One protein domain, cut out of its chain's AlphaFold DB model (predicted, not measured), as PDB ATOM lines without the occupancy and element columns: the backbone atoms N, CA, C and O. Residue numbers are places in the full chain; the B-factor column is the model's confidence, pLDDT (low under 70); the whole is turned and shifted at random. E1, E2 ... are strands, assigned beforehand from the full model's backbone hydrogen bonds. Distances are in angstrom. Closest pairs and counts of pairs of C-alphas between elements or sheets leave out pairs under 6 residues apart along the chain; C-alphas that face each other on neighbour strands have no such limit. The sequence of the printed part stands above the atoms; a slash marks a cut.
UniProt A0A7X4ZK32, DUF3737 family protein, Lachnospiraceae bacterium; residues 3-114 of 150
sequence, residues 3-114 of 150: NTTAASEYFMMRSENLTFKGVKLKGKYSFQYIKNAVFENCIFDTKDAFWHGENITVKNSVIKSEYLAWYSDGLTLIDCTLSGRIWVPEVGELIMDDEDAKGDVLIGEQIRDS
ATOM      1  N   ASN A   3     -31.501  25.880 -30.103       96.94
ATOM      2  CA  ASN A   3     -31.387  24.506 -30.612       96.94
ATOM      3  C   ASN A   3     -32.637  23.645 -30.384       96.94
ATOM      4  O   ASN A   3     -32.558  22.494 -29.957       96.94
ATOM      5  N   THR A   4     -33.809  24.228 -30.629       97.06
ATOM      6  CA  THR A   4     -35.094  23.611 -30.300       97.06
ATOM      7  C   THR A   4     -36.038  23.649 -31.495       97.06
ATOM      8  O   THR A   4     -35.975  24.550 -32.332       97.06
ATOM      9  N   THR A   5     -36.948  22.680 -31.545       97.38
ATOM     10  CA  THR A   5     -38.086  22.676 -32.464       97.38
ATOM     11  C   THR A   5     -39.349  23.094 -31.719       97.38
ATOM     12  O   THR A   5     -39.649  22.546 -30.659       97.38
ATOM     13  N   ALA A   6     -40.101  24.034 -32.280       95.31
ATOM     14  CA  ALA A   6     -41.376  24.491 -31.745       95.31
ATOM     15  C   ALA A   6     -42.477  24.407 -32.811       95.31
ATOM     16  O   ALA A   6     -42.228  24.579 -34.005       95.31
ATOM     17  N   ALA A   7     -43.706  24.163 -32.360       95.69
ATOM     18  CA  ALA A   7     -44.901  24.262 -33.183       95.69
ATOM     19  C   ALA A   7     -45.953  25.088 -32.439       95.69
ATOM     20  O   ALA A   7     -46.268  24.786 -31.287       95.69
ATOM     21  N   SER A   8     -46.455  26.154 -33.059       93.62
ATOM     22  CA  SER A   8     -47.429  27.048 -32.426       93.62
ATOM     23  C   SER A   8     -48.094  27.959 -33.450       93.62
ATOM     24  O   SER A   8     -47.464  28.391 -34.411       93.62
ATOM     25  N   GLU A   9     -49.365  28.289 -33.229       89.12
ATOM     26  CA  GLU A   9     -50.098  29.195 -34.113       89.12
ATOM     27  C   GLU A   9     -49.711  30.662 -33.877       89.12
ATOM     28  O   GLU A   9     -49.501  31.359 -34.853       89.12
ATOM     29  N   TYR A  10     -49.550  31.124 -32.628       91.25
ATOM     30  CA  TYR A  10     -49.253  32.531 -32.272       91.25
ATOM     31  C   TYR A  10     -47.963  32.651 -31.456       91.25
ATOM     32  O   TYR A  10     -47.929  33.190 -30.346       91.25
ATOM     33  N   PHE A  11     -46.894  32.053 -31.970       95.81
ATOM     34  CA  PHE A  11     -45.659  31.897 -31.217       95.81
ATOM     35  C   PHE A  11     -45.056  33.253 -30.816       95.81
ATOM     36  O   PHE A  11     -44.812  34.097 -31.676       95.81
ATOM     37  N   MET A  12     -44.804  33.449 -29.517       96.38
ATOM     38  CA  MET A  12     -44.194  34.665 -28.949       96.38
ATOM     39  C   MET A  12     -44.917  35.978 -29.299       96.38
ATOM     40  O   MET A  12     -44.289  37.034 -29.367       96.38
ATOM     41  N   MET A  13     -46.236  35.941 -29.510       94.25
ATOM     42  CA  MET A  13     -47.027  37.153 -29.739       94.25
ATOM     43  C   MET A  13     -46.829  38.172 -28.599       94.25
ATOM     44  O   MET A  13     -46.868  37.797 -27.425       94.25
ATOM     45  N   ARG A  14     -46.642  39.458 -28.942       95.94
ATOM     46  CA  ARG A  14     -46.453  40.589 -28.001       95.94
ATOM     47  C   ARG A  14     -45.281  40.437 -27.027       95.94
ATOM     48  O   ARG A  14     -45.303  40.993 -25.932       95.94
ATOM     49  N   SER A  15     -44.285  39.642 -27.393       97.25
ATOM     50  CA  SER A  15     -43.096  39.444 -26.568       97.25
ATOM     51  C   SER A  15     -41.983  40.416 -26.956       97.25
ATOM     52  O   SER A  15     -41.901  40.863 -28.098       97.25
ATOM     53  N   GLU A  16     -41.097  40.718 -26.014       97.81
ATOM     54  CA  GLU A  16     -40.004  41.673 -26.210       97.81
ATOM     55  C   GLU A  16     -38.667  41.076 -25.764       97.81
ATOM     56  O   GLU A  16     -38.641  40.160 -24.938       97.81
ATOM     57  N   ASN A  17     -37.562  41.624 -26.277       97.94
ATOM     58  CA  ASN A  17     -36.191  41.250 -25.908       97.94
ATOM     59  C   ASN A  17     -35.923  39.758 -26.153       97.94
ATOM     60  O   ASN A  17     -35.568  38.989 -25.255       97.94
ATOM     61  N   LEU A  18     -36.152  39.344 -27.397       97.75
ATOM     62  CA  LEU A  18     -36.100  37.951 -27.809       97.75
ATOM     63  C   LEU A  18     -34.748  37.607 -28.433       97.75
ATOM     64  O   LEU A  18     -34.225  38.329 -29.279       97.75
ATOM     65  N   THR A  19     -34.209  36.443 -28.080       98.00
ATOM     66  CA  THR A  19     -33.040  35.875 -28.760       98.00
ATOM     67  C   THR A  19     -33.289  34.414 -29.080       98.00
ATOM     68  O   THR A  19     -33.627  33.611 -28.201       98.00
ATOM     69  N   PHE A  20     -33.139  34.073 -30.352       98.12
ATOM     70  CA  PHE A  20     -33.402  32.753 -30.902       98.12
ATOM     71  C   PHE A  20     -32.207  32.294 -31.721       98.12
ATOM     72  O   PHE A  20     -31.764  33.007 -32.615       98.12
ATOM     73  N   LYS A  21     -31.703  31.092 -31.427       98.25
ATOM     74  CA  LYS A  21     -30.546  30.527 -32.122       98.25
ATOM     75  C   LYS A  21     -30.763  29.066 -32.477       98.25
ATOM     76  O   LYS A  21     -31.050  28.264 -31.591       98.25
ATOM     77  N   GLY A  22     -30.617  28.690 -33.743       97.44
ATOM     78  CA  GLY A  22     -30.757  27.280 -34.132       97.44
ATOM     79  C   GLY A  22     -32.183  26.745 -33.972       97.44
ATOM     80  O   GLY A  22     -32.365  25.560 -33.691       97.44
ATOM     81  N   VAL A  23     -33.201  27.610 -34.051       97.81
ATOM     82  CA  VAL A  23     -34.594  27.225 -33.786       97.81
ATOM     83  C   VAL A  23     -35.318  26.873 -35.076       97.81
ATOM     84  O   VAL A  23     -35.254  27.608 -36.060       97.81
ATOM     85  N   LYS A  24     -36.051  25.757 -35.046       97.94
ATOM     86  CA  LYS A  24     -36.976  25.355 -36.108       97.94
ATOM     87  C   LYS A  24     -38.406  25.604 -35.645       97.94
ATOM     88  O   LYS A  24     -38.823  25.045 -34.633       97.94
ATOM     89  N   LEU A  25     -39.155  26.425 -36.367       97.19
ATOM     90  CA  LEU A  25     -40.532  26.768 -36.026       97.19
ATOM     91  C   LEU A  25     -41.471  26.360 -37.151       97.19
ATOM     92  O   LEU A  25     -41.221  26.697 -38.304       97.19
ATOM     93  N   LYS A  26     -42.576  25.704 -36.790       96.19
ATOM     94  CA  LYS A  26     -43.741  25.559 -37.660       96.19
ATOM     95  C   LYS A  26     -44.948  26.269 -37.050       96.19
ATOM     96  O   LYS A  26     -45.301  25.986 -35.906       96.19
ATOM     97  N   GLY A  27     -45.589  27.163 -37.789       90.81
ATOM     98  CA  GLY A  27     -46.684  27.966 -37.253       90.81
ATOM     99  C   GLY A  27     -47.552  28.643 -38.300       90.81
ATOM    100  O   GLY A  27     -47.515  28.295 -39.480       90.81
ATOM    101  N   LYS A  28     -48.366  29.604 -37.858       85.94
ATOM    102  CA  LYS A  28     -49.176  30.435 -38.763       85.94
ATOM    103  C   LYS A  28     -49.006  31.924 -38.544       85.94
ATOM    104  O   LYS A  28     -48.915  32.639 -39.516       85.94
ATOM    105  N   TYR A  29     -48.966  32.395 -37.313       89.12
ATOM    106  CA  TYR A  29     -49.009  33.812 -36.960       89.12
ATOM    107  C   TYR A  29     -47.872  34.124 -35.987       89.12
ATOM    108  O   TYR A  29     -48.071  34.607 -34.871       89.12
ATOM    109  N   SER A  30     -46.662  33.745 -36.386       93.88
ATOM    110  CA  SER A  30     -45.499  33.762 -35.504       93.88
ATOM    111  C   SER A  30     -44.985  35.189 -35.323       93.88
ATOM    112  O   SER A  30     -44.944  35.964 -36.273       93.88
ATOM    113  N   PHE A  31     -44.549  35.541 -34.114       95.25
ATOM    114  CA  PHE A  31     -43.840  36.796 -33.851       95.25
ATOM    115  C   PHE A  31     -44.630  38.071 -34.190       95.25
ATOM    116  O   PHE A  31     -44.056  39.064 -34.631       95.25
ATOM    117  N   GLN A  32     -45.948  38.073 -33.988       89.44
ATOM    118  CA  GLN A  32     -46.734  39.299 -34.133       89.44
ATOM    119  C   GLN A  32     -46.522  40.237 -32.935       89.44
ATOM    120  O   GLN A  32     -46.565  39.796 -31.783       89.44
ATOM    121  N   TYR A  33     -46.382  41.534 -33.203       91.06
ATOM    122  CA  TYR A  33     -46.219  42.618 -32.230       91.06
ATOM    123  C   TYR A  33     -44.980  42.474 -31.335       91.06
ATOM    124  O   TYR A  33     -45.037  42.829 -30.158       91.06
ATOM    125  N   ILE A  34     -43.892  41.891 -31.846       95.88
ATOM    126  CA  ILE A  34     -42.670  41.709 -31.052       95.88
ATOM    127  C   ILE A  34     -41.737  42.913 -31.145       95.88
ATOM    128  O   ILE A  34     -41.730  43.610 -32.158       95.88
ATOM    129  N   LYS A  35     -40.906  43.119 -30.119       93.81
ATOM    130  CA  LYS A  35     -39.899  44.191 -30.108       93.81
ATOM    131  C   LYS A  35     -38.521  43.697 -29.696       93.81
ATOM    132  O   LYS A  35     -38.422  42.833 -28.823       93.81
ATOM    133  N   ASN A  36     -37.469  44.291 -30.258       95.81
ATOM    134  CA  ASN A  36     -36.071  44.027 -29.903       95.81
ATOM    135  C   ASN A  36     -35.742  42.531 -29.985       95.81
ATOM    136  O   ASN A  36     -35.560  41.860 -28.966       95.81
ATOM    137  N   ALA A  37     -35.722  41.986 -31.200       97.06
ATOM    138  CA  ALA A  37     -35.559  40.552 -31.401       97.06
ATOM    139  C   ALA A  37     -34.410  40.212 -32.344       97.06
ATOM    140  O   ALA A  37     -34.250  40.824 -33.396       97.06
ATOM    141  N   VAL A  38     -33.640  39.189 -31.977       96.25
ATOM    142  CA  VAL A  38     -32.543  38.661 -32.789       96.25
ATOM    143  C   VAL A  38     -32.752  37.172 -33.041       96.25
ATOM    144  O   VAL A  38     -32.918  36.384 -32.105       96.25
ATOM    145  N   PHE A  39     -32.725  36.792 -34.314       96.94
ATOM    146  CA  PHE A  39     -32.905  35.425 -34.788       96.94
ATOM    147  C   PHE A  39     -31.679  34.997 -35.597       96.94
ATOM    148  O   PHE A  39     -31.349  35.627 -36.595       96.94
ATOM    149  N   GLU A  40     -31.001  33.925 -35.190       95.19
ATOM    150  CA  GLU A  40     -29.776  33.448 -35.842       95.19
ATOM    151  C   GLU A  40     -29.864  31.954 -36.156       95.19
ATOM    152  O   GLU A  40     -30.276  31.155 -35.310       95.19
ATOM    153  N   ASN A  41     -29.437  31.541 -37.350       96.44
ATOM    154  CA  ASN A  41     -29.412  30.130 -37.758       96.44
ATOM    155  C   ASN A  41     -30.776  29.431 -37.591       96.44
ATOM    156  O   ASN A  41     -30.851  28.287 -37.140       96.44
ATOM    157  N   CYS A  42     -31.868  30.141 -37.865       97.25
ATOM    158  CA  CYS A  42     -33.227  29.661 -37.657       97.25
ATOM    159  C   CYS A  42     -33.872  29.162 -38.955       97.25
ATOM    160  O   CYS A  42     -33.496  29.554 -40.058       97.25
ATOM    161  N   ILE A  43     -34.880  28.301 -38.812       95.12
ATOM    162  CA  ILE A  43     -35.746  27.868 -39.912       95.12
ATOM    163  C   ILE A  43     -37.191  28.095 -39.489       95.12
ATOM    164  O   ILE A  43     -37.687  27.409 -38.593       95.12
ATOM    165  N   PHE A  44     -37.870  29.035 -40.133       94.81
ATOM    166  CA  PHE A  44     -39.265  29.358 -39.860       94.81
ATOM    167  C   PHE A  44     -40.141  28.939 -41.035       94.81
ATOM    168  O   PHE A  44     -39.903  29.337 -42.167       94.81
ATOM    169  N   ASP A  45     -41.152  28.127 -40.751       92.69
ATOM    170  CA  ASP A  45     -42.226  27.745 -41.664       92.69
ATOM    171  C   ASP A  45     -43.532  28.257 -41.057       92.69
ATOM    172  O   ASP A  45     -44.075  27.671 -40.118       92.69
ATOM    173  N   THR A  46     -43.978  29.431 -41.494       88.06
ATOM    174  CA  THR A  46     -45.112  30.134 -40.885       88.06
ATOM    175  C   THR A  46     -45.875  30.914 -41.927       88.06
ATOM    176  O   THR A  46     -45.264  31.542 -42.770       88.06
ATOM    177  N   LYS A  47     -47.207  30.924 -41.866       84.19
ATOM    178  CA  LYS A  47     -48.008  31.690 -42.831       84.19
ATOM    179  C   LYS A  47     -47.649  33.187 -42.801       84.19
ATOM    180  O   LYS A  47     -47.280  33.739 -43.831       84.19
ATOM    181  N   ASP A  48     -47.653  33.775 -41.612       83.81
ATOM    182  CA  ASP A  48     -47.355  35.175 -41.342       83.81
ATOM    183  C   ASP A  48     -46.224  35.278 -40.306       83.81
ATOM    184  O   ASP A  48     -46.165  34.476 -39.357       83.81
ATOM    185  N   ALA A  49     -45.348  36.277 -40.456       86.25
ATOM    186  CA  ALA A  49     -44.322  36.602 -39.464       86.25
ATOM    187  C   ALA A  49     -44.051  38.104 -39.325       86.25
ATOM    188  O   ALA A  49     -44.146  38.854 -40.292       86.25
ATOM    189  N   PHE A  50     -43.667  38.529 -38.116       88.00
ATOM    190  CA  PHE A  50     -43.187  39.889 -37.807       88.00
ATOM    191  C   PHE A  50     -44.184  41.024 -38.077       88.00
ATOM    192  O   PHE A  50     -43.791  42.169 -38.294       88.00
ATOM    193  N   TRP A  51     -45.483  40.730 -38.039       85.25
ATOM    194  CA  TRP A  51     -46.514  41.763 -38.143       85.25
ATOM    195  C   TRP A  51     -46.369  42.755 -36.981       85.25
ATOM    196  O   TRP A  51     -46.347  42.323 -35.832       85.25
ATOM    197  N   HIS A  52     -46.266  44.060 -37.257       82.19
ATOM    198  CA  HIS A  52     -46.052  45.114 -36.255       82.19
ATOM    199  C   HIS A  52     -44.792  44.890 -35.405       82.19
ATOM    200  O   HIS A  52     -44.749  45.249 -34.228       82.19
ATOM    201  N   GLY A  53     -43.789  44.231 -35.986       83.06
ATOM    202  CA  GLY A  53     -42.500  44.018 -35.352       83.06
ATOM    203  C   GLY A  53     -41.667  45.299 -35.285       83.06
ATOM    204  O   GLY A  53     -41.672  46.062 -36.242       83.06
ATOM    205  N   GLU A  54     -40.934  45.519 -34.195       84.75
ATOM    206  CA  GLU A  54     -40.047  46.680 -34.024       84.75
ATOM    207  C   GLU A  54     -38.616  46.231 -33.694       84.75
ATOM    208  O   GLU A  54     -38.422  45.423 -32.781       84.75
ATOM    209  N   ASN A  55     -37.616  46.766 -34.399       83.38
ATOM    210  CA  ASN A  55     -36.194  46.488 -34.166       83.38
ATOM    211  C   ASN A  55     -35.884  44.976 -34.142       83.38
ATOM    212  O   ASN A  55     -35.591  44.371 -33.102       83.38
ATOM    213  N   ILE A  56     -36.003  44.348 -35.310       87.12
ATOM    214  CA  ILE A  56     -35.832  42.910 -35.500       87.12
ATOM    215  C   ILE A  56     -34.645  42.659 -36.422       87.12
ATOM    216  O   ILE A  56     -34.557  43.222 -37.505       87.12
ATOM    217  N   THR A  57     -33.750  41.763 -36.024       83.56
ATOM    218  CA  THR A  57     -32.648  41.291 -36.867       83.56
ATOM    219  C   THR A  57     -32.746  39.785 -37.066       83.56
ATOM    220  O   THR A  57     -32.819  39.029 -36.096       83.56
ATOM    221  N   VAL A  58     -32.696  39.332 -38.315       85.62
ATOM    222  CA  VAL A  58     -32.614  37.914 -38.676       85.62
ATOM    223  C   VAL A  58     -31.318  37.680 -39.446       85.62
ATOM    224  O   VAL A  58     -30.999  38.440 -40.355       85.62
ATOM    225  N   LYS A  59     -30.563  36.644 -39.072       82.25
ATOM    226  CA  LYS A  59     -29.275  36.303 -39.684       82.25
ATOM    227  C   LYS A  59     -29.185  34.831 -40.046       82.25
ATOM    228  O   LYS A  59     -29.599  33.992 -39.237       82.25
ATOM    229  N   ASN A  60     -28.569  34.504 -41.182       83.06
ATOM    230  CA  ASN A  60     -28.214  33.127 -41.553       83.06
ATOM    231  C   ASN A  60     -29.406  32.158 -41.446       83.06
ATOM    232  O   ASN A  60     -29.291  31.066 -40.890       83.06
ATOM    233  N   SER A  61     -30.598  32.607 -41.832       85.81
ATOM    234  CA  SER A  61     -31.854  31.915 -41.512       85.81
ATOM    235  C   SER A  61     -32.732  31.730 -42.735       85.81
ATOM    236  O   SER A  61     -32.714  32.541 -43.654       85.81
ATOM    237  N   VAL A  62     -33.554  30.685 -42.699       84.19
ATOM    238  CA  VAL A  62     -34.543  30.389 -43.736       84.19
ATOM    239  C   VAL A  62     -35.930  30.760 -43.227       84.19
ATOM    240  O   VAL A  62     -36.352  30.254 -42.186       84.19
ATOM    241  N   ILE A  63     -36.660  31.602 -43.958       84.25
ATOM    242  CA  ILE A  63     -38.043  31.966 -43.625       84.25
ATOM    243  C   ILE A  63     -38.955  31.627 -44.801       84.25
ATOM    244  O   ILE A  63     -38.834  32.168 -45.897       84.25
ATOM    245  N   LYS A  64     -39.907  30.734 -44.550       83.00
ATOM    246  CA  LYS A  64     -40.985  30.393 -45.470       83.00
ATOM    247  C   LYS A  64     -42.267  31.017 -44.947       83.00
ATOM    248  O   LYS A  64     -42.723  30.623 -43.872       83.00
ATOM    249  N   SER A  65     -42.813  31.982 -45.686       77.12
ATOM    250  CA  SER A  65     -44.028  32.695 -45.287       77.12
ATOM    251  C   SER A  65     -44.835  33.257 -46.439       77.12
ATOM    252  O   SER A  65     -44.273  33.749 -47.405       77.12
ATOM    253  N   GLU A  66     -46.161  33.244 -46.309       73.56
ATOM    254  CA  GLU A  66     -47.065  33.905 -47.253       73.56
ATOM    255  C   GLU A  66     -47.000  35.429 -47.108       73.56
ATOM    256  O   GLU A  66     -46.928  36.106 -48.129       73.56
ATOM    257  N   TYR A  67     -46.968  35.948 -45.871       73.50
ATOM    258  CA  TYR A  67     -46.844  37.380 -45.579       73.50
ATOM    259  C   TYR A  67     -45.770  37.644 -44.520       73.50
ATOM    260  O   TYR A  67     -45.870  37.209 -43.371       73.50
ATOM    261  N   LEU A  68     -44.743  38.404 -44.885       74.44
ATOM    262  CA  LEU A  68     -43.664  38.780 -43.975       74.44
ATOM    263  C   LEU A  68     -43.733  40.269 -43.643       74.44
ATOM    264  O   LEU A  68     -43.908  41.067 -44.553       74.44
ATOM    265  N   ALA A  69     -43.524  40.621 -42.372       73.50
ATOM    266  CA  ALA A  69     -43.126  41.954 -41.910       73.50
ATOM    267  C   ALA A  69     -44.137  43.100 -42.111       73.50
ATOM    268  O   ALA A  69     -43.758  44.277 -42.121       73.50
ATOM    269  N   TRP A  70     -45.433  42.780 -42.185       72.81
ATOM    270  CA  TRP A  70     -46.473  43.792 -42.367       72.81
ATOM    271  C   TRP A  70     -46.468  44.816 -41.223       72.81
ATOM    272  O   TRP A  70     -46.560  44.452 -40.052       72.81
ATOM    273  N   TYR A  71     -46.364  46.102 -41.563       71.50
ATOM    274  CA  TYR A  71     -46.314  47.225 -40.617       71.50
ATOM    275  C   TYR A  71     -45.175  47.131 -39.591       71.50
ATOM    276  O   TYR A  71     -45.312  47.635 -38.476       71.50
ATOM    277  N   SER A  72     -44.087  46.444 -39.941       68.94
ATOM    278  CA  SER A  72     -42.880  46.411 -39.118       68.94
ATOM    279  C   SER A  72     -42.050  47.687 -39.281       68.94
ATOM    280  O   SER A  72     -42.084  48.329 -40.330       68.94
ATOM    281  N   ASP A  73     -41.310  48.035 -38.232       77.38
ATOM    282  CA  ASP A  73     -40.370  49.152 -38.185       77.38
ATOM    283  C   ASP A  73     -38.984  48.626 -37.777       77.38
ATOM    284  O   ASP A  73     -38.817  48.009 -36.723       77.38
ATOM    285  N   GLY A  74     -37.980  48.803 -38.635       70.56
ATOM    286  CA  GLY A  74     -36.619  48.328 -38.372       70.56
ATOM    287  C   GLY A  74     -36.447  46.803 -38.428       70.56
ATOM    288  O   GLY A  74     -35.930  46.207 -37.482       70.56
ATOM    289  N   LEU A  75     -36.844  46.160 -39.534       76.88
ATOM    290  CA  LEU A  75     -36.479  44.770 -39.838       76.88
ATOM    291  C   LEU A  75     -35.184  44.715 -40.666       76.88
ATOM    292  O   LEU A  75     -35.099  45.299 -41.742       76.88
ATOM    293  N   THR A  76     -34.193  43.971 -40.179       74.69
ATOM    294  CA  THR A  76     -32.905  43.726 -40.845       74.69
ATOM    295  C   THR A  76     -32.746  42.236 -41.135       74.69
ATOM    296  O   THR A  76     -32.870  41.418 -40.221       74.69
ATOM    297  N   LEU A  77     -32.457  41.873 -42.386       71.50
ATOM    298  CA  LEU A  77     -32.228  40.494 -42.824       71.50
ATOM    299  C   LEU A  77     -30.809  40.379 -43.391       71.50
ATOM    300  O   LEU A  77     -30.457  41.113 -44.306       71.50
ATOM    301  N   ILE A  78     -29.997  39.472 -42.849       74.62
ATOM    302  CA  ILE A  78     -28.593  39.279 -43.244       74.62
ATOM    303  C   ILE A  78     -28.400  37.809 -43.606       74.62
ATOM    304  O   ILE A  78     -28.647  36.939 -42.770       74.62
ATOM    305  N   ASP A  79     -27.956  37.522 -44.828       71.81
ATOM    306  CA  ASP A  79     -27.698  36.155 -45.303       71.81
ATOM    307  C   ASP A  79     -28.911  35.221 -45.084       71.81
ATOM    308  O   ASP A  79     -28.821  34.153 -44.472       71.81
ATOM    309  N   CYS A  80     -30.101  35.672 -45.497       70.31
ATOM    310  CA  CYS A  80     -31.361  34.964 -45.274       70.31
ATOM    311  C   CYS A  80     -31.970  34.441 -46.574       70.31
ATOM    312  O   CYS A  80     -32.148  35.187 -47.529       70.31
ATOM    313  N   THR A  81     -32.428  33.189 -46.560       71.62
ATOM    314  CA  THR A  81     -33.212  32.612 -47.660       71.62
ATOM    315  C   THR A  81     -34.700  32.782 -47.378       71.62
ATOM    316  O   THR A  81     -35.198  32.327 -46.342       71.62
ATOM    317  N   LEU A  82     -35.436  33.402 -48.300       71.25
ATOM    318  CA  LEU A  82     -36.870  33.655 -48.154       71.25
ATOM    319  C   LEU A  82     -37.671  32.938 -49.243       71.25
ATOM    320  O   LEU A  82     -37.278  32.924 -50.406       71.25
ATOM    321  N   SER A  83     -38.829  32.386 -48.880       66.19
ATOM    322  CA  SER A  83     -39.801  31.874 -49.856       66.19
ATOM    323  C   SER A  83     -41.218  32.352 -49.533       66.19
ATOM    324  O   SER A  83     -41.718  32.055 -48.442       66.19
ATOM    325  N   GLY A  84     -41.865  33.018 -50.496       54.22
ATOM    326  CA  GLY A  84     -43.217  33.590 -50.409       54.22
ATOM    327  C   GLY A  84     -43.227  35.122 -50.534       54.22
ATOM    328  O   GLY A  84     -42.264  35.680 -51.049       54.22
ATOM    329  N   ARG A  85     -44.315  35.825 -50.172       51.06
ATOM    330  CA  ARG A  85     -44.449  37.273 -50.461       51.06
ATOM    331  C   ARG A  85     -43.997  38.136 -49.285       51.06
ATOM    332  O   ARG A  85     -44.338  37.880 -48.130       51.06
ATOM    333  N   ILE A  86     -43.250  39.192 -49.590       52.53
ATOM    334  CA  ILE A  86     -42.680  40.113 -48.609       52.53
ATOM    335  C   ILE A  86     -43.381  41.464 -48.764       52.53
ATOM    336  O   ILE A  86     -43.335  42.084 -49.827       52.53
ATOM    337  N   TRP A  87     -44.026  41.938 -47.697       48.47
ATOM    338  CA  TRP A  87     -44.578  43.291 -47.639       48.47
ATOM    339  C   TRP A  87     -43.861  44.064 -46.546       48.47
ATOM    340  O   TRP A  87     -43.881  43.684 -45.380       48.47
ATOM    341  N   VAL A  88     -43.221  45.161 -46.909       45.53
ATOM    342  CA  VAL A  88     -42.279  45.863 -46.042       45.53
ATOM    343  C   VAL A  88     -42.434  47.350 -46.326       45.53
ATOM    344  O   VAL A  88     -42.208  47.769 -47.454       45.53
ATOM    345  N   PRO A  89     -42.845  48.181 -45.356       35.66
ATOM    346  CA  PRO A  89     -43.016  49.610 -45.613       35.66
ATOM    347  C   PRO A  89     -41.671  50.295 -45.925       35.66
ATOM    348  O   PRO A  89     -41.646  51.278 -46.659       35.66
ATOM    349  N   GLU A  90     -40.562  49.730 -45.434       36.41
ATOM    350  CA  GLU A  90     -39.172  50.092 -45.725       36.41
ATOM    351  C   GLU A  90     -38.310  48.814 -45.627       36.41
ATOM    352  O   GLU A  90     -38.529  47.992 -44.735       36.41
ATOM    353  N   VAL A  91     -37.340  48.626 -46.530       43.97
ATOM    354  CA  VAL A  91     -36.327  47.552 -46.454       43.97
ATOM    355  C   VAL A  91     -34.959  48.196 -46.322       43.97
ATOM    356  O   VAL A  91     -34.584  48.983 -47.185       43.97
ATOM    357  N   GLY A  92     -34.215  47.853 -45.267       42.66
ATOM    358  CA  GLY A  92     -32.820  48.276 -45.117       42.66
ATOM    359  C   GLY A  92     -31.885  47.498 -46.045       42.66
ATOM    360  O   GLY A  92     -31.254  48.070 -46.928       42.66
ATOM    361  N   GLU A  93     -31.836  46.177 -45.880       37.19
ATOM    362  CA  GLU A  93     -31.034  45.273 -46.705       37.19
ATOM    363  C   GLU A  93     -31.802  43.959 -46.894       37.19
ATOM    364  O   GLU A  93     -32.342  43.394 -45.938       37.19
ATOM    365  N   LEU A  94     -31.898  43.507 -48.144       42.53
ATOM    366  CA  LEU A  94     -32.452  42.211 -48.514       42.53
ATOM    367  C   LEU A  94     -31.499  41.573 -49.524       42.53
ATOM    368  O   LEU A  94     -31.406  42.023 -50.666       42.53
ATOM    369  N   ILE A  95     -30.784  40.537 -49.094       39.81
ATOM    370  CA  ILE A  95     -29.914  39.732 -49.952       39.81
ATOM    371  C   ILE A  95     -30.709  38.489 -50.359       39.81
ATOM    372  O   ILE A  95     -31.102  37.703 -49.502       39.81
ATOM    373  N   MET A  96     -30.980  38.345 -51.658       40.84
ATOM    374  CA  MET A  96     -31.560  37.144 -52.263       40.84
ATOM    375  C   MET A  96     -30.512  36.550 -53.207       40.84
ATOM    376  O   MET A  96     -30.405  36.975 -54.353       40.84
ATOM    377  N   ASP A  97     -29.702  35.619 -52.711       36.91
ATOM    378  CA  ASP A  97     -28.619  34.961 -53.454       36.91
ATOM    379  C   ASP A  97     -28.976  33.534 -53.920       36.91
ATOM    380  O   ASP A  97     -28.116  32.801 -54.406       36.91
ATOM    381  N   ASP A  98     -30.252  33.158 -53.813       36.97
ATOM    382  CA  ASP A  98     -30.782  31.849 -54.199       36.97
ATOM    383  C   ASP A  98     -31.597  31.947 -55.503       36.97
ATOM    384  O   ASP A  98     -32.567  32.704 -55.595       36.97
ATOM    385  N   GLU A  99     -31.206  31.163 -56.512       37.62
ATOM    386  CA  GLU A  99     -31.865  31.082 -57.825       37.62
ATOM    387  C   GLU A  99     -33.297  30.520 -57.759       37.62
ATOM    388  O   GLU A  99     -34.111  30.783 -58.648       37.62
ATOM    389  N   ASP A 100     -33.631  29.802 -56.684       34.75
ATOM    390  CA  ASP A 100     -34.966  29.275 -56.409       34.75
ATOM    391  C   ASP A 100     -35.821  30.219 -55.543       34.75
ATOM    392  O   ASP A 100     -36.998  29.924 -55.277       34.75
ATOM    393  N   ALA A 101     -35.277  31.364 -55.110       35.12
ATOM    394  CA  ALA A 101     -36.019  32.344 -54.327       35.12
ATOM    395  C   ALA A 101     -37.157  32.959 -55.159       35.12
ATOM    396  O   ALA A 101     -36.950  33.661 -56.147       35.12
ATOM    397  N   LYS A 102     -38.399  32.705 -54.734       39.28
ATOM    398  CA  LYS A 102     -39.620  33.237 -55.353       39.28
ATOM    399  C   LYS A 102     -40.349  34.098 -54.332       39.28
ATOM    400  O   LYS A 102     -40.976  33.561 -53.414       39.28
ATOM    401  N   GLY A 103     -40.261  35.416 -54.489       39.47
ATOM    402  CA  GLY A 103     -40.953  36.363 -53.626       39.47
ATOM    403  C   GLY A 103     -41.066  37.752 -54.235       39.47
ATOM    404  O   GLY A 103     -40.114  38.260 -54.815       39.47
ATOM    405  N   ASP A 104     -42.246  38.352 -54.096       37.47
ATOM    406  CA  ASP A 104     -42.494  39.748 -54.447       37.47
ATOM    407  C   ASP A 104     -42.109  40.630 -53.250       37.47
ATOM    408  O   ASP A 104     -42.496  40.316 -52.122       37.47
ATOM    409  N   VAL A 105     -41.378  41.724 -53.485       42.69
ATOM    410  CA  VAL A 105     -41.038  42.729 -52.462       42.69
ATOM    411  C   VAL A 105     -41.878  43.979 -52.715       42.69
ATOM    412  O   VAL A 105     -41.682  44.671 -53.712       42.69
ATOM    413  N   LEU A 106     -42.827  44.267 -51.822       37.31
ATOM    414  CA  LEU A 106     -43.704  45.439 -51.910       37.31
ATOM    415  C   LEU A 106     -43.258  46.503 -50.900       37.31
ATOM    416  O   LEU A 106     -43.318  46.244 -49.698       37.31
ATOM    417  N   ILE A 107     -42.834  47.677 -51.396       40.12
ATOM    418  CA  ILE A 107     -42.377  48.821 -50.589       40.12
ATOM    419  C   ILE A 107     -43.382  49.979 -50.679       40.12
ATOM    420  O   ILE A 107     -43.603  50.529 -51.756       40.12
ATOM    421  N   GLY A 108     -43.958  50.371 -49.537       36.62
ATOM    422  CA  GLY A 108     -44.827  51.549 -49.399       36.62
ATOM    423  C   GLY A 108     -46.332  51.335 -49.644       36.62
ATOM    424  O   GLY A 108     -46.793  50.310 -50.144       36.62
ATOM    425  N   GLU A 109     -47.129  52.336 -49.252       34.41
ATOM    426  CA  GLU A 109     -48.600  52.325 -49.274       34.41
ATOM    427  C   GLU A 109     -49.161  52.803 -50.635       34.41
ATOM    428  O   GLU A 109     -49.844  53.817 -50.723       34.41
ATOM    429  N   GLN A 110     -48.853  52.107 -51.735       30.02
ATOM    430  CA  GLN A 110     -49.630  52.203 -52.983       30.02
ATOM    431  C   GLN A 110     -49.261  51.081 -53.961       30.02
ATOM    432  O   GLN A 110     -48.104  50.926 -54.333       30.02
ATOM    433  N   ILE A 111     -50.265  50.348 -54.452       35.31
ATOM    434  CA  ILE A 111     -50.127  49.543 -55.671       35.31
ATOM    435  C   ILE A 111     -49.980  50.545 -56.825       35.31
ATOM    436  O   ILE A 111     -50.961  51.169 -57.233       35.31
ATOM    437  N   ARG A 112     -48.759  50.743 -57.322       26.80
ATOM    438  CA  ARG A 112     -48.512  51.390 -58.613       26.80
ATOM    439  C   ARG A 112     -47.819  50.381 -59.513       26.80
ATOM    440  O   ARG A 112     -46.780  49.848 -59.142       26.80
ATOM    441  N   ASP A 113     -48.355  50.194 -60.718       29.22
ATOM    442  CA  ASP A 113     -47.754  49.443 -61.837       29.22
ATOM    443  C   ASP A 113     -46.441  50.079 -62.366       29.22
ATOM    444  O   ASP A 113     -46.084  49.974 -63.534       29.22
ATOM    445  N   SER A 114     -45.713  50.803 -61.520       28.84
ATOM    446  CA  SER A 114     -44.378  51.350 -61.760       28.84
ATOM    447  C   SER A 114     -43.798  51.748 -60.401       28.84
ATOM    448  O   SER A 114     -44.255  52.699 -59.768       28.84
TER     449      SER A 114
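AT A GLANCE: This is residues 3 to 114 of the 150 residues of the protein "DUF3737 family protein" of Lachnospiraceae bacterium (UniProt A0A7X4ZK32). The chain winds in stacked turns as a solenoid, with one parallel sheet, E2 E4 E6 E8, making one wall and a second parallel sheet, E1 E3 E5 E7 E9 E10, making another. The regular coil runs from E1 to E9; after it, residues 89 to 104 make a wide, looser turn without a named strand, E10 joins the end of the second sheet, and residues 108 to 114 trail away from the coil. The printed part has 112 residues, with no named helix and ten named strands, E1 to E10 in order along the chain, and its class is all strand. It is compact, with a radius of gyration of the C-alphas of 13.0 A, and spans 43 by 30 by 22 A.

HOW THE PARTS SIT: E1, residues 5 to 8, is an edge strand, parallel to its neighbour E3, residues 24 to 30; N 6 and O 24 are within hydrogen-bond range at 2.9 A. Between them in the chain comes E2, residues 16 to 21, an edge strand of the other sheet and apart from both. E2 is parallel to E4, residues 35 to 40, at 2 degrees, with N 20 and O 38 at 2.9 A. E3 is parallel to E5, residues 43 to 49, with N 25 and O 43 at 2.8 A. E4 is parallel to E6, residues 54 to 59, with N 57 and O 37 at 2.8 A. E5 is parallel to E7, residues 62 to 68, with N 44 and O 62 at 2.8 A. E6 is parallel to E8, residues 73 to 78, the other edge strand of its sheet, with N 58 and O 76 at 2.8 A. E7 is parallel to E9, residues 81 to 88, at 32 degrees, with N 63 and O 81 at 2.9 A. E9 bends by 97 degrees at residue 84, and its pairing is staggered: residues 81 to 86 pair with E7, and residues 86 to 88 with E10, residues 105 to 107. E9 and E10 are parallel, with N 88 and O 106 at 3.0 A. The sheet from E1 to E10 is twisted.

IN THESE COORDINATES: E1 begins at C-alpha 5, (-38.086, 22.676, -32.464). E2 and E4 each measure 15.8 A from first to last C-alpha, E6 16.0 A, E8 16.2 A and E9 16.1 A. E8 begins at C-alpha 73, (-40.370, 49.152, -38.185). E10 ends at C-alpha 107, (-42.377, 48.821, -50.589).

THE WHOLE: The C-alphas of Asn 3 and Asp 113 are the two farthest apart, at 43.2 A. The printed part has no cut. The link from E9 to E10, 16 residues, is long; that from E1 to E2 is short, and the others are tight. Mean pLDDT of the printed part is 74.0; residue 72 and residues 83 to 114 are under 70.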